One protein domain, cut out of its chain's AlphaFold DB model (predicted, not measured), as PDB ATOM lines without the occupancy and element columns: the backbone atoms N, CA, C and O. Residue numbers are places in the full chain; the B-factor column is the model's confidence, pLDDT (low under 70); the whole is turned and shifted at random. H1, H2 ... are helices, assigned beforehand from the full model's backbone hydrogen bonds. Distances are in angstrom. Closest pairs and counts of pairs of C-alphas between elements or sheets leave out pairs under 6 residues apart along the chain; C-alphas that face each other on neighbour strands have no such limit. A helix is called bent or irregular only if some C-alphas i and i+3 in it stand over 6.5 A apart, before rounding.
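AT A GLANCE: This is residues 412 to 482 of the 482 residues of the protein "Protein HIRA" of Acromyrmex echinatior (UniProt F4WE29). Three helices, H1, H3 and H4, make an up-and-down bundle in which each runs against the one before it in the chain, their centres making a triangle. H3 and H4 form a helical hairpin, and H1 packs on both with its residues 421 to 425 alone; the short H2 and the long link after it make a wide loop near the end of the bundle where H1 ends and H3 begins. The printed part has 71 residues, with four named helices in the order H1, H2, H3, H4 and no named strand, so its class is all helix. It is compact, with a radius of gyration of the C-alphas of 12.4 A, and spans 35 by 24 by 24 A.

HOW THE PARTS SIT: The longest helix, H4, residues 461 to 478, has a kink of 32 degrees near residue 468. It touches H3, residues 446 to 457, at a shallow tilt of 23 degrees, opposite ways, and the closest C-alphas are those of Ile 457 and Tyr 467, 6.1 A apart. H1, residues 414 to 425, touches H4 with residues 421 to 425 alone, at a shallow tilt of 19 degrees, the same way; the closest C-alphas, of Leu 425 and Leu 474, are 7.0 A apart. H1 and H3 touch at a shallow tilt of 34 degrees, only just short of steep, and run opposite ways; the closest C-alphas, of Leu 424 and Lys 446, are 5.0 A apart. H2, residues 430 to 434, is apart from H1, H3 and H4. O i to N i+4 pairs within hydrogen-bond range number 7 of 8 in H1, 7 of 8 in H3, 12 of 14 in H4 and 0 of 1 in H2, where 2 of 2 O i to N i+3 pairs are within range.

IN THESE COORDINATES: H4 measures 25.3 A from its first to its last C-alpha and ends at C-alpha 478 (37.444, -38.338, -43.399). It is irregular: C-alphas 462 and 465 are 7.8 A apart. H3 measures 16.2 A, and H1, 16.0 A, begins at C-alpha 414 (40.549, -15.158, -34.751). H2 measures 8.5 A and is neither bent nor irregular, but only just: C-alphas 430 and 433 are 6.3 A apart. Residues 440 to 441 pair with residues 444 to 445, antiparallel.

THE WHOLE: The two C-alphas farthest apart, of Gly 412 and Asn 482, the chain's last residue, are 37.4 A apart. The printed part has no cut. The links from H1 to H2 and from H3 to H4 are tight, and that from H2 to H3, 11 residues, is long. The mean pLDDT of the printed part is 87.9; residues 428 to 434 and 481 to 482 are under 70.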
ATOM      1  N   GLY A 412      41.984  -9.047 -34.813       85.44
ATOM      2  CA  GLY A 412      41.733  -9.605 -33.478       85.44
ATOM      3  C   GLY A 412      40.602 -10.639 -33.367       85.44
ATOM      4  O   GLY A 412      40.450 -11.242 -32.304       85.44
ATOM      5  N   LEU A 413      39.834 -10.904 -34.431       89.38
ATOM      6  CA  LEU A 413      38.645 -11.769 -34.363       89.38
ATOM      7  C   LEU A 413      38.908 -13.283 -34.536       89.38
ATOM      8  O   LEU A 413      37.952 -14.061 -34.527       89.38
ATOM      9  N   GLU A 414      40.171 -13.733 -34.599       93.31
ATOM     10  CA  GLU A 414      40.549 -15.158 -34.751       93.31
ATOM     11  C   GLU A 414      39.816 -16.078 -33.766       93.31
ATOM     12  O   GLU A 414      39.268 -17.103 -34.163       93.31
ATOM     13  N   LYS A 415      39.752 -15.693 -32.483       93.81
ATOM     14  CA  LYS A 415      39.093 -16.493 -31.438       93.81
ATOM     15  C   LYS A 415      37.625 -16.783 -31.761       93.81
ATOM     16  O   LYS A 415      37.113 -17.823 -31.365       93.81
ATOM     17  N   ARG A 416      36.949 -15.876 -32.473       94.31
ATOM     18  CA  ARG A 416      35.541 -16.022 -32.856       94.31
ATOM     19  C   ARG A 416      35.370 -16.853 -34.125       94.31
ATOM     20  O   ARG A 416      34.415 -17.612 -34.214       94.31
ATOM     21  N   LEU A 417      36.321 -16.763 -35.056       95.69
ATOM     22  CA  LEU A 417      36.383 -17.653 -36.215       95.69
ATOM     23  C   LEU A 417      36.651 -19.106 -35.785       95.69
ATOM     24  O   LEU A 417      35.960 -20.005 -36.254       95.69
ATOM     25  N   ARG A 418      37.571 -19.332 -34.836       96.12
ATOM     26  CA  ARG A 418      37.843 -20.663 -34.261       96.12
ATOM     27  C   ARG A 418      36.593 -21.310 -33.666       96.12
ATOM     28  O   ARG A 418      36.278 -22.417 -34.068       96.12
ATOM     29  N   LEU A 419      35.796 -20.592 -32.866       95.06
ATOM     30  CA  LEU A 419      34.524 -21.117 -32.330       95.06
ATOM     31  C   LEU A 419      33.556 -21.642 -33.413       95.06
ATOM     32  O   LEU A 419      32.830 -22.602 -33.168       95.06
ATOM     33  N   ILE A 420      33.542 -21.031 -34.605       96.00
ATOM     34  CA  ILE A 420      32.730 -21.497 -35.743       96.00
ATOM     35  C   ILE A 420      33.344 -22.763 -36.354       96.00
ATOM     36  O   ILE A 420      32.627 -23.720 -36.638       96.00
ATOM     37  N   LEU A 421      34.665 -22.782 -36.550       96.19
ATOM     38  CA  LEU A 421      35.381 -23.935 -37.100       96.19
ATOM     39  C   LEU A 421      35.306 -25.151 -36.162       96.19
ATOM     40  O   LEU A 421      35.074 -26.258 -36.637       96.19
ATOM     41  N   ASP A 422      35.406 -24.937 -34.851       94.38
ATOM     42  CA  ASP A 422      35.301 -25.963 -33.810       94.38
ATOM     43  C   ASP A 422      33.896 -26.594 -33.776       94.38
ATOM     44  O   ASP A 422      33.775 -27.822 -33.754       94.38
ATOM     45  N   ASP A 423      32.815 -25.797 -33.849       93.88
ATOM     46  CA  ASP A 423      31.455 -26.356 -33.955       93.88
ATOM     47  C   ASP A 423      31.231 -27.087 -35.284       93.88
ATOM     48  O   ASP A 423      30.494 -28.070 -35.304       93.88
ATOM     49  N   LEU A 424      31.858 -26.668 -36.387       94.75
ATOM     50  CA  LEU A 424      31.728 -27.343 -37.683       94.75
ATOM     51  C   LEU A 424      32.615 -28.597 -37.823       94.75
ATOM     52  O   LEU A 424      32.272 -29.491 -38.601       94.75
ATOM     53  N   LEU A 425      33.719 -28.689 -37.077       92.94
ATOM     54  CA  LEU A 425      34.617 -29.848 -37.033       92.94
ATOM     55  C   LEU A 425      34.113 -30.928 -36.068       92.94
ATOM     56  O   LEU A 425      34.077 -32.105 -36.428       92.94
ATOM     57  N   GLY A 426      33.703 -30.529 -34.863       89.44
ATOM     58  CA  GLY A 426      33.324 -31.445 -33.790       89.44
ATOM     59  C   GLY A 426      34.502 -32.003 -32.979       89.44
ATOM     60  O   GLY A 426      35.644 -31.570 -33.134       89.44
ATOM     61  N   PRO A 427      34.232 -32.945 -32.055       83.88
ATOM     62  CA  PRO A 427      35.239 -33.499 -31.152       83.88
ATOM     63  C   PRO A 427      36.248 -34.384 -31.901       83.88
ATOM     64  O   PRO A 427      35.887 -35.420 -32.451       83.88
ATOM     65  N   SER A 428      37.527 -34.018 -31.852       66.62
ATOM     66  CA  SER A 428      38.608 -34.635 -32.637       66.62
ATOM     67  C   SER A 428      39.150 -35.980 -32.116       66.62
ATOM     68  O   SER A 428      39.959 -36.609 -32.795       66.62
ATOM     69  N   HIS A 429      38.725 -36.447 -30.935       64.12
ATOM     70  CA  HIS A 429      39.237 -37.672 -30.290       64.12
ATOM     71  C   HIS A 429      38.140 -38.444 -29.520       64.12
ATOM     72  O   HIS A 429      36.980 -38.037 -29.498       64.12
ATOM     73  N   THR A 430      38.519 -39.545 -28.850       50.28
ATOM     74  CA  THR A 430      37.707 -40.573 -28.141       50.28
ATOM     75  C   THR A 430      36.482 -40.077 -27.349       50.28
ATOM     76  O   THR A 430      35.491 -40.801 -27.205       50.28
ATOM     77  N   SER A 431      36.507 -38.826 -26.883       54.78
ATOM     78  CA  SER A 431      35.363 -38.072 -26.347       54.78
ATOM     79  C   SER A 431      34.117 -38.072 -27.247       54.78
ATOM     80  O   SER A 431      33.011 -37.903 -26.735       54.78
ATOM     81  N   ALA A 432      34.267 -38.279 -28.562       56.16
ATOM     82  CA  ALA A 432      33.173 -38.337 -29.538       56.16
ATOM     83  C   ALA A 432      32.032 -39.283 -29.115       56.16
ATOM     84  O   ALA A 432      30.864 -38.928 -29.242       56.16
ATOM     85  N   SER A 433      32.369 -40.423 -28.498       58.56
ATOM     86  CA  SER A 433      31.420 -41.416 -27.959       58.56
ATOM     87  C   SER A 433      30.456 -40.899 -26.875       58.56
ATOM     88  O   SER A 433      29.489 -41.579 -26.541       58.56
ATOM     89  N   LYS A 434      30.713 -39.713 -26.305       64.12
ATOM     90  CA  LYS A 434      29.890 -39.058 -25.272       64.12
ATOM     91  C   LYS A 434      29.504 -37.621 -25.644       64.12
ATOM     92  O   LYS A 434      29.089 -36.852 -24.779       64.12
ATOM     93  N   SER A 435      29.687 -37.235 -26.905       71.44
ATOM     94  CA  SER A 435      29.440 -35.870 -27.357       71.44
ATOM     95  C   SER A 435      27.969 -35.636 -27.696       71.44
ATOM     96  O   SER A 435      27.355 -36.435 -28.395       71.44
ATOM     97  N   ALA A 436      27.427 -34.490 -27.277       82.50
ATOM     98  CA  ALA A 436      26.116 -33.995 -27.712       82.50
ATOM     99  C   ALA A 436      26.185 -33.218 -29.049       82.50
ATOM    100  O   ALA A 436      25.305 -32.417 -29.360       82.50
ATOM    101  N   TRP A 437      27.265 -33.397 -29.817       89.94
ATOM    102  CA  TRP A 437      27.500 -32.718 -31.089       89.94
ATOM    103  C   TRP A 437      26.726 -33.397 -32.223       89.94
ATOM    104  O   TRP A 437      27.042 -34.519 -32.613       89.94
ATOM    105  N   ASP A 438      25.734 -32.695 -32.770       89.50
ATOM    106  CA  ASP A 438      25.027 -33.112 -33.981       89.50
ATOM    107  C   ASP A 438      25.936 -32.916 -35.218       89.50
ATOM    108  O   ASP A 438      26.365 -31.782 -35.460       89.50
ATOM    109  N   PRO A 439      26.242 -33.966 -36.012       90.75
ATOM    110  CA  PRO A 439      27.009 -33.855 -37.256       90.75
ATOM    111  C   PRO A 439      26.254 -33.153 -38.399       90.75
ATOM    112  O   PRO A 439      26.838 -32.914 -39.463       90.75
ATOM    113  N   VAL A 440      24.968 -32.840 -38.226       94.44
ATOM    114  CA  VAL A 440      24.092 -32.244 -39.238       94.44
ATOM    115  C   VAL A 440      23.534 -30.900 -38.750       94.44
ATOM    116  O   VAL A 440      23.187 -30.711 -37.592       94.44
ATOM    117  N   ILE A 441      23.420 -29.928 -39.657       94.31
ATOM    118  CA  ILE A 441      22.642 -28.700 -39.456       94.31
ATOM    119  C   ILE A 441      21.676 -28.575 -40.632       94.31
ATOM    120  O   ILE A 441      22.114 -28.500 -41.776       94.31
ATOM    121  N   LEU A 442      20.366 -28.535 -40.366       92.31
ATOM    122  CA  LEU A 442      19.326 -28.324 -41.391       92.31
ATOM    123  C   LEU A 442      19.415 -29.301 -42.589       92.31
ATOM    124  O   LEU A 442      19.206 -28.918 -43.738       92.31
ATOM    125  N   GLY A 443      19.774 -30.564 -42.328       93.19
ATOM    126  CA  GLY A 443      19.989 -31.592 -43.358       93.19
ATOM    127  C   GLY A 443      21.362 -31.552 -44.050       93.19
ATOM    128  O   GLY A 443      21.664 -32.426 -44.858       93.19
ATOM    129  N   ILE A 444      22.223 -30.583 -43.726       95.12
ATOM    130  CA  ILE A 444      23.572 -30.434 -44.283       95.12
ATOM    131  C   ILE A 444      24.601 -31.009 -43.300       95.12
ATOM    132  O   ILE A 444      24.617 -30.631 -42.132       95.12
ATOM    133  N   LYS A 445      25.510 -31.878 -43.760       94.88
ATOM    134  CA  LYS A 445      26.646 -32.345 -42.942       94.88
ATOM    135  C   LYS A 445      27.553 -31.164 -42.564       94.88
ATOM    136  O   LYS A 445      28.042 -30.472 -43.460       94.88
ATOM    137  N   LYS A 446      27.856 -30.976 -41.276       95.62
ATOM    138  CA  LYS A 446      28.748 -29.910 -40.781       95.62
ATOM    139  C   LYS A 446      30.123 -29.919 -41.452       95.62
ATOM    140  O   LYS A 446      30.594 -28.878 -41.891       95.62
ATOM    141  N   HIS A 447      30.705 -31.100 -41.662       95.19
ATOM    142  CA  HIS A 447      31.975 -31.274 -42.384       95.19
ATOM    143  C   HIS A 447      31.944 -30.830 -43.855       95.19
ATOM    144  O   HIS A 447      33.004 -30.559 -44.420       95.19
ATOM    145  N   LYS A 448      30.762 -30.731 -44.487       95.12
ATOM    146  CA  LYS A 448      30.632 -30.085 -45.801       95.12
ATOM    147  C   LYS A 448      30.754 -28.569 -45.647       95.12
ATOM    148  O   LYS A 448      31.604 -27.975 -46.298       95.12
ATOM    149  N   LEU A 449      29.974 -27.981 -44.735       95.62
ATOM    150  CA  LEU A 449      30.030 -26.547 -44.429       95.62
ATOM    151  C   LEU A 449      31.436 -26.111 -43.997       95.62
ATOM    152  O   LEU A 449      31.870 -25.038 -44.389       95.62
ATOM    153  N   LEU A 450      32.170 -26.947 -43.256       96.69
ATOM    154  CA  LEU A 450      33.572 -26.693 -42.918       96.69
ATOM    155  C   LEU A 450      34.463 -26.631 -44.167       96.69
ATOM    156  O   LEU A 450      35.313 -25.756 -44.254       96.69
ATOM    157  N   GLY A 451      34.259 -27.519 -45.145       96.31
ATOM    158  CA  GLY A 451      34.963 -27.467 -46.430       96.31
ATOM    159  C   GLY A 451      34.626 -26.209 -47.237       96.31
ATOM    160  O   GLY A 451      35.536 -25.539 -47.723       96.31
ATOM    161  N   ASP A 452      33.340 -25.858 -47.313       96.12
ATOM    162  CA  ASP A 452      32.858 -24.643 -47.983       96.12
ATOM    163  C   ASP A 452      33.460 -23.378 -47.320       96.12
ATOM    164  O   ASP A 452      33.972 -22.491 -48.002       96.12
ATOM    165  N   VAL A 453      33.490 -23.327 -45.981       96.94
ATOM    166  CA  VAL A 453      34.113 -22.257 -45.179       96.94
ATOM    167  C   VAL A 453      35.632 -22.206 -45.374       96.94
ATOM    168  O   VAL A 453      36.179 -21.127 -45.601       96.94
ATOM    169  N   LEU A 454      36.330 -23.345 -45.333       96.44
ATOM    170  CA  LEU A 454      37.783 -23.407 -45.526       96.44
ATOM    171  C   LEU A 454      38.203 -22.918 -46.917       96.44
ATOM    172  O   LEU A 454      39.241 -22.270 -47.025       96.44
ATOM    173  N   ALA A 455      37.392 -23.139 -47.956       95.06
ATOM    174  CA  ALA A 455      37.650 -22.588 -49.287       95.06
ATOM    175  C   ALA A 455      37.666 -21.045 -49.300       95.06
ATOM    176  O   ALA A 455      38.468 -20.452 -50.019       95.06
ATOM    177  N   VAL A 456      36.848 -20.386 -48.466       94.38
ATOM    178  CA  VAL A 456      36.894 -18.922 -48.281       94.38
ATOM    179  C   VAL A 456      38.148 -18.514 -47.503       94.38
ATOM    180  O   VAL A 456      38.868 -17.613 -47.927       94.38
ATOM    181  N   ILE A 457      38.456 -19.200 -46.394       94.69
ATOM    182  CA  ILE A 457      39.628 -18.895 -45.548       94.69
ATOM    183  C   ILE A 457      40.937 -19.027 -46.344       94.69
ATOM    184  O   ILE A 457      41.808 -18.164 -46.237       94.69
ATOM    185  N   GLY A 458      41.058 -20.061 -47.184       92.44
ATOM    186  CA  GLY A 458      42.228 -20.305 -48.034       92.44
ATOM    187  C   GLY A 458      42.509 -19.199 -49.061       92.44
ATOM    188  O   GLY A 458      43.651 -19.052 -49.490       92.44
ATOM    189  N   GLY A 459      41.513 -18.372 -49.404       91.88
ATOM    190  CA  GLY A 459      41.691 -17.190 -50.253       91.88
ATOM    191  C   GLY A 459      42.439 -16.029 -49.581       91.88
ATOM    192  O   GLY A 459      42.858 -15.097 -50.265       91.88
ATOM    193  N   HIS A 460      42.640 -16.064 -48.259       92.00
ATOM    194  CA  HIS A 460      43.293 -14.994 -47.506       92.00
ATOM    195  C   HIS A 460      44.634 -15.447 -46.908       92.00
ATOM    196  O   HIS A 460      44.669 -16.129 -45.884       92.00
ATOM    197  N   LEU A 461      45.750 -14.964 -47.472       90.50
ATOM    198  CA  LEU A 461      47.126 -15.296 -47.047       90.50
ATOM    199  C   LEU A 461      47.362 -15.179 -45.527       90.50
ATOM    200  O   LEU A 461      47.996 -16.046 -44.932       90.50
ATOM    201  N   ARG A 462      46.787 -14.155 -44.877       92.81
ATOM    202  CA  ARG A 462      46.823 -13.953 -43.411       92.81
ATOM    203  C   ARG A 462      46.412 -15.200 -42.621       92.81
ATOM    204  O   ARG A 462      46.948 -15.457 -41.547       92.81
ATOM    205  N   TRP A 463      45.439 -15.945 -43.136       93.38
ATOM    206  CA  TRP A 463      44.773 -17.044 -42.451       93.38
ATOM    207  C   TRP A 463      45.269 -18.424 -42.913       93.38
ATOM    208  O   TRP A 463      44.741 -19.440 -42.469       93.38
ATOM    209  N   GLN A 464      46.320 -18.486 -43.740       93.31
ATOM    210  CA  GLN A 464      46.863 -19.732 -44.298       93.31
ATOM    211  C   GLN A 464      47.234 -20.769 -43.221       93.31
ATOM    212  O   GLN A 464      46.974 -21.956 -43.401       93.31
ATOM    213  N   ARG A 465      47.775 -20.339 -42.069       95.12
ATOM    214  CA  ARG A 465      48.070 -21.236 -40.933       95.12
ATOM    215  C   ARG A 465      46.805 -21.887 -40.363       95.12
ATOM    216  O   ARG A 465      46.805 -23.087 -40.123       95.12
ATOM    217  N   LEU A 466      45.741 -21.101 -40.184       94.62
ATOM    218  CA  LEU A 466      44.443 -21.562 -39.680       94.62
ATOM    219  C   LEU A 466      43.762 -22.504 -40.689       94.62
ATOM    220  O   LEU A 466      43.200 -23.527 -40.315       94.62
ATOM    221  N   TYR A 467      43.854 -22.181 -41.983       96.00
ATOM    222  CA  TYR A 467      43.373 -23.038 -43.065       96.00
ATOM    223  C   TYR A 467      44.053 -24.417 -43.060       96.00
ATOM    224  O   TYR A 467      43.369 -25.438 -43.113       96.00
ATOM    225  N   LEU A 468      45.389 -24.464 -42.967       96.00
ATOM    226  CA  LEU A 468      46.142 -25.721 -42.890       96.00
ATOM    227  C   LEU A 468      45.730 -26.544 -41.657       96.00
ATOM    228  O   LEU A 468      45.330 -27.695 -41.805       96.00
ATOM    229  N   GLU A 469      45.713 -25.918 -40.479       95.56
ATOM    230  CA  GLU A 469      45.344 -26.533 -39.196       95.56
ATOM    231  C   GLU A 469      43.987 -27.267 -39.234       95.56
ATOM    232  O   GLU A 469      43.905 -28.437 -38.855       95.56
ATOM    233  N   TYR A 470      42.926 -26.621 -39.731       95.56
ATOM    234  CA  TYR A 470      41.590 -27.234 -39.790       95.56
ATOM    235  C   TYR A 470      41.376 -28.114 -41.034       95.56
ATOM    236  O   TYR A 470      40.550 -29.028 -40.992       95.56
ATOM    237  N   SER A 471      42.110 -27.896 -42.134       95.12
ATOM    238  CA  SER A 471      42.028 -28.779 -43.309       95.12
ATOM    239  C   SER A 471      42.657 -30.152 -43.050       95.12
ATOM    240  O   SER A 471      42.068 -31.155 -43.447       95.12
ATOM    241  N   GLU A 472      43.768 -30.218 -42.312       94.50
ATOM    242  CA  GLU A 472      44.402 -31.469 -41.870       94.50
ATOM    243  C   GLU A 472      43.521 -32.248 -40.875       94.50
ATOM    244  O   GLU A 472      43.350 -33.465 -40.982       94.50
ATOM    245  N   GLN A 473      42.862 -31.545 -39.951       93.25
ATOM    246  CA  GLN A 473      41.880 -32.150 -39.044       93.25
ATOM    247  C   GLN A 473      40.647 -32.677 -39.806       93.25
ATOM    248  O   GLN A 473      40.115 -33.742 -39.491       93.25
ATOM    249  N   LEU A 474      40.217 -31.994 -40.873       91.94
ATOM    250  CA  LEU A 474      39.113 -32.450 -41.722       91.94
ATOM    251  C   LEU A 474      39.491 -33.630 -42.642       91.94
ATOM    252  O   LEU A 474      38.629 -34.462 -42.933       91.94
ATOM    253  N   THR A 475      40.734 -33.741 -43.125       90.94
ATOM    254  CA  THR A 475      41.171 -34.912 -43.914       90.94
ATOM    255  C   THR A 475      41.399 -36.135 -43.035       90.94
ATOM    256  O   THR A 475      40.951 -37.223 -43.396       90.94
ATOM    257  N   THR A 476      42.004 -35.975 -41.857       89.25
ATOM    258  CA  THR A 476      42.200 -37.082 -40.906       89.25
ATOM    259  C   THR A 476      40.874 -37.686 -40.431       89.25
ATOM    260  O   THR A 476      40.746 -38.908 -40.444       89.25
ATOM    261  N   LEU A 477      39.848 -36.876 -40.128       84.62
ATOM    262  CA  LEU A 477      38.504 -37.382 -39.795       84.62
ATOM    263  C   LEU A 477      37.829 -38.123 -40.966       84.62
ATOM    264  O   LEU A 477      37.217 -39.174 -40.759       84.62
ATOM    265  N   LYS A 478      37.960 -37.632 -42.207       81.94
ATOM    266  CA  LYS A 478      37.444 -38.338 -43.399       81.94
ATOM    267  C   LYS A 478      38.094 -39.713 -43.562       81.94
ATOM    268  O   LYS A 478      37.390 -40.686 -43.807       81.94
ATOM    269  N   ASN A 479      39.405 -39.799 -43.343       80.75
ATOM    270  CA  ASN A 479      40.173 -41.044 -43.429       80.75
ATOM    271  C   ASN A 479      39.891 -42.034 -42.277       80.75
ATOM    272  O   ASN A 479      40.351 -43.166 -42.342       80.75
ATOM    273  N   GLN A 480      39.155 -41.626 -41.235       73.00
ATOM    274  CA  GLN A 480      38.661 -42.499 -40.156       73.00
ATOM    275  C   GLN A 480      37.205 -42.957 -40.365       73.00
ATOM    276  O   GLN A 480      36.691 -43.730 -39.561       73.00
ATOM    277  N   THR A 481      36.523 -42.446 -41.397       61.56
ATOM    278  CA  THR A 481      35.088 -42.692 -41.659       61.56
ATOM    279  C   THR A 481      34.847 -43.519 -42.935       61.56
ATOM    280  O   THR A 481      33.705 -43.878 -43.222       61.56
ATOM    281  N   ASN A 482      35.913 -43.815 -43.688       46.81
ATOM    282  CA  ASN A 482      35.948 -44.734 -44.831       46.81
ATOM    283  C   ASN A 482      36.637 -46.043 -44.424       46.81
ATOM    284  O   ASN A 482      36.221 -47.089 -44.962       46.81
TER     285      ASN A 482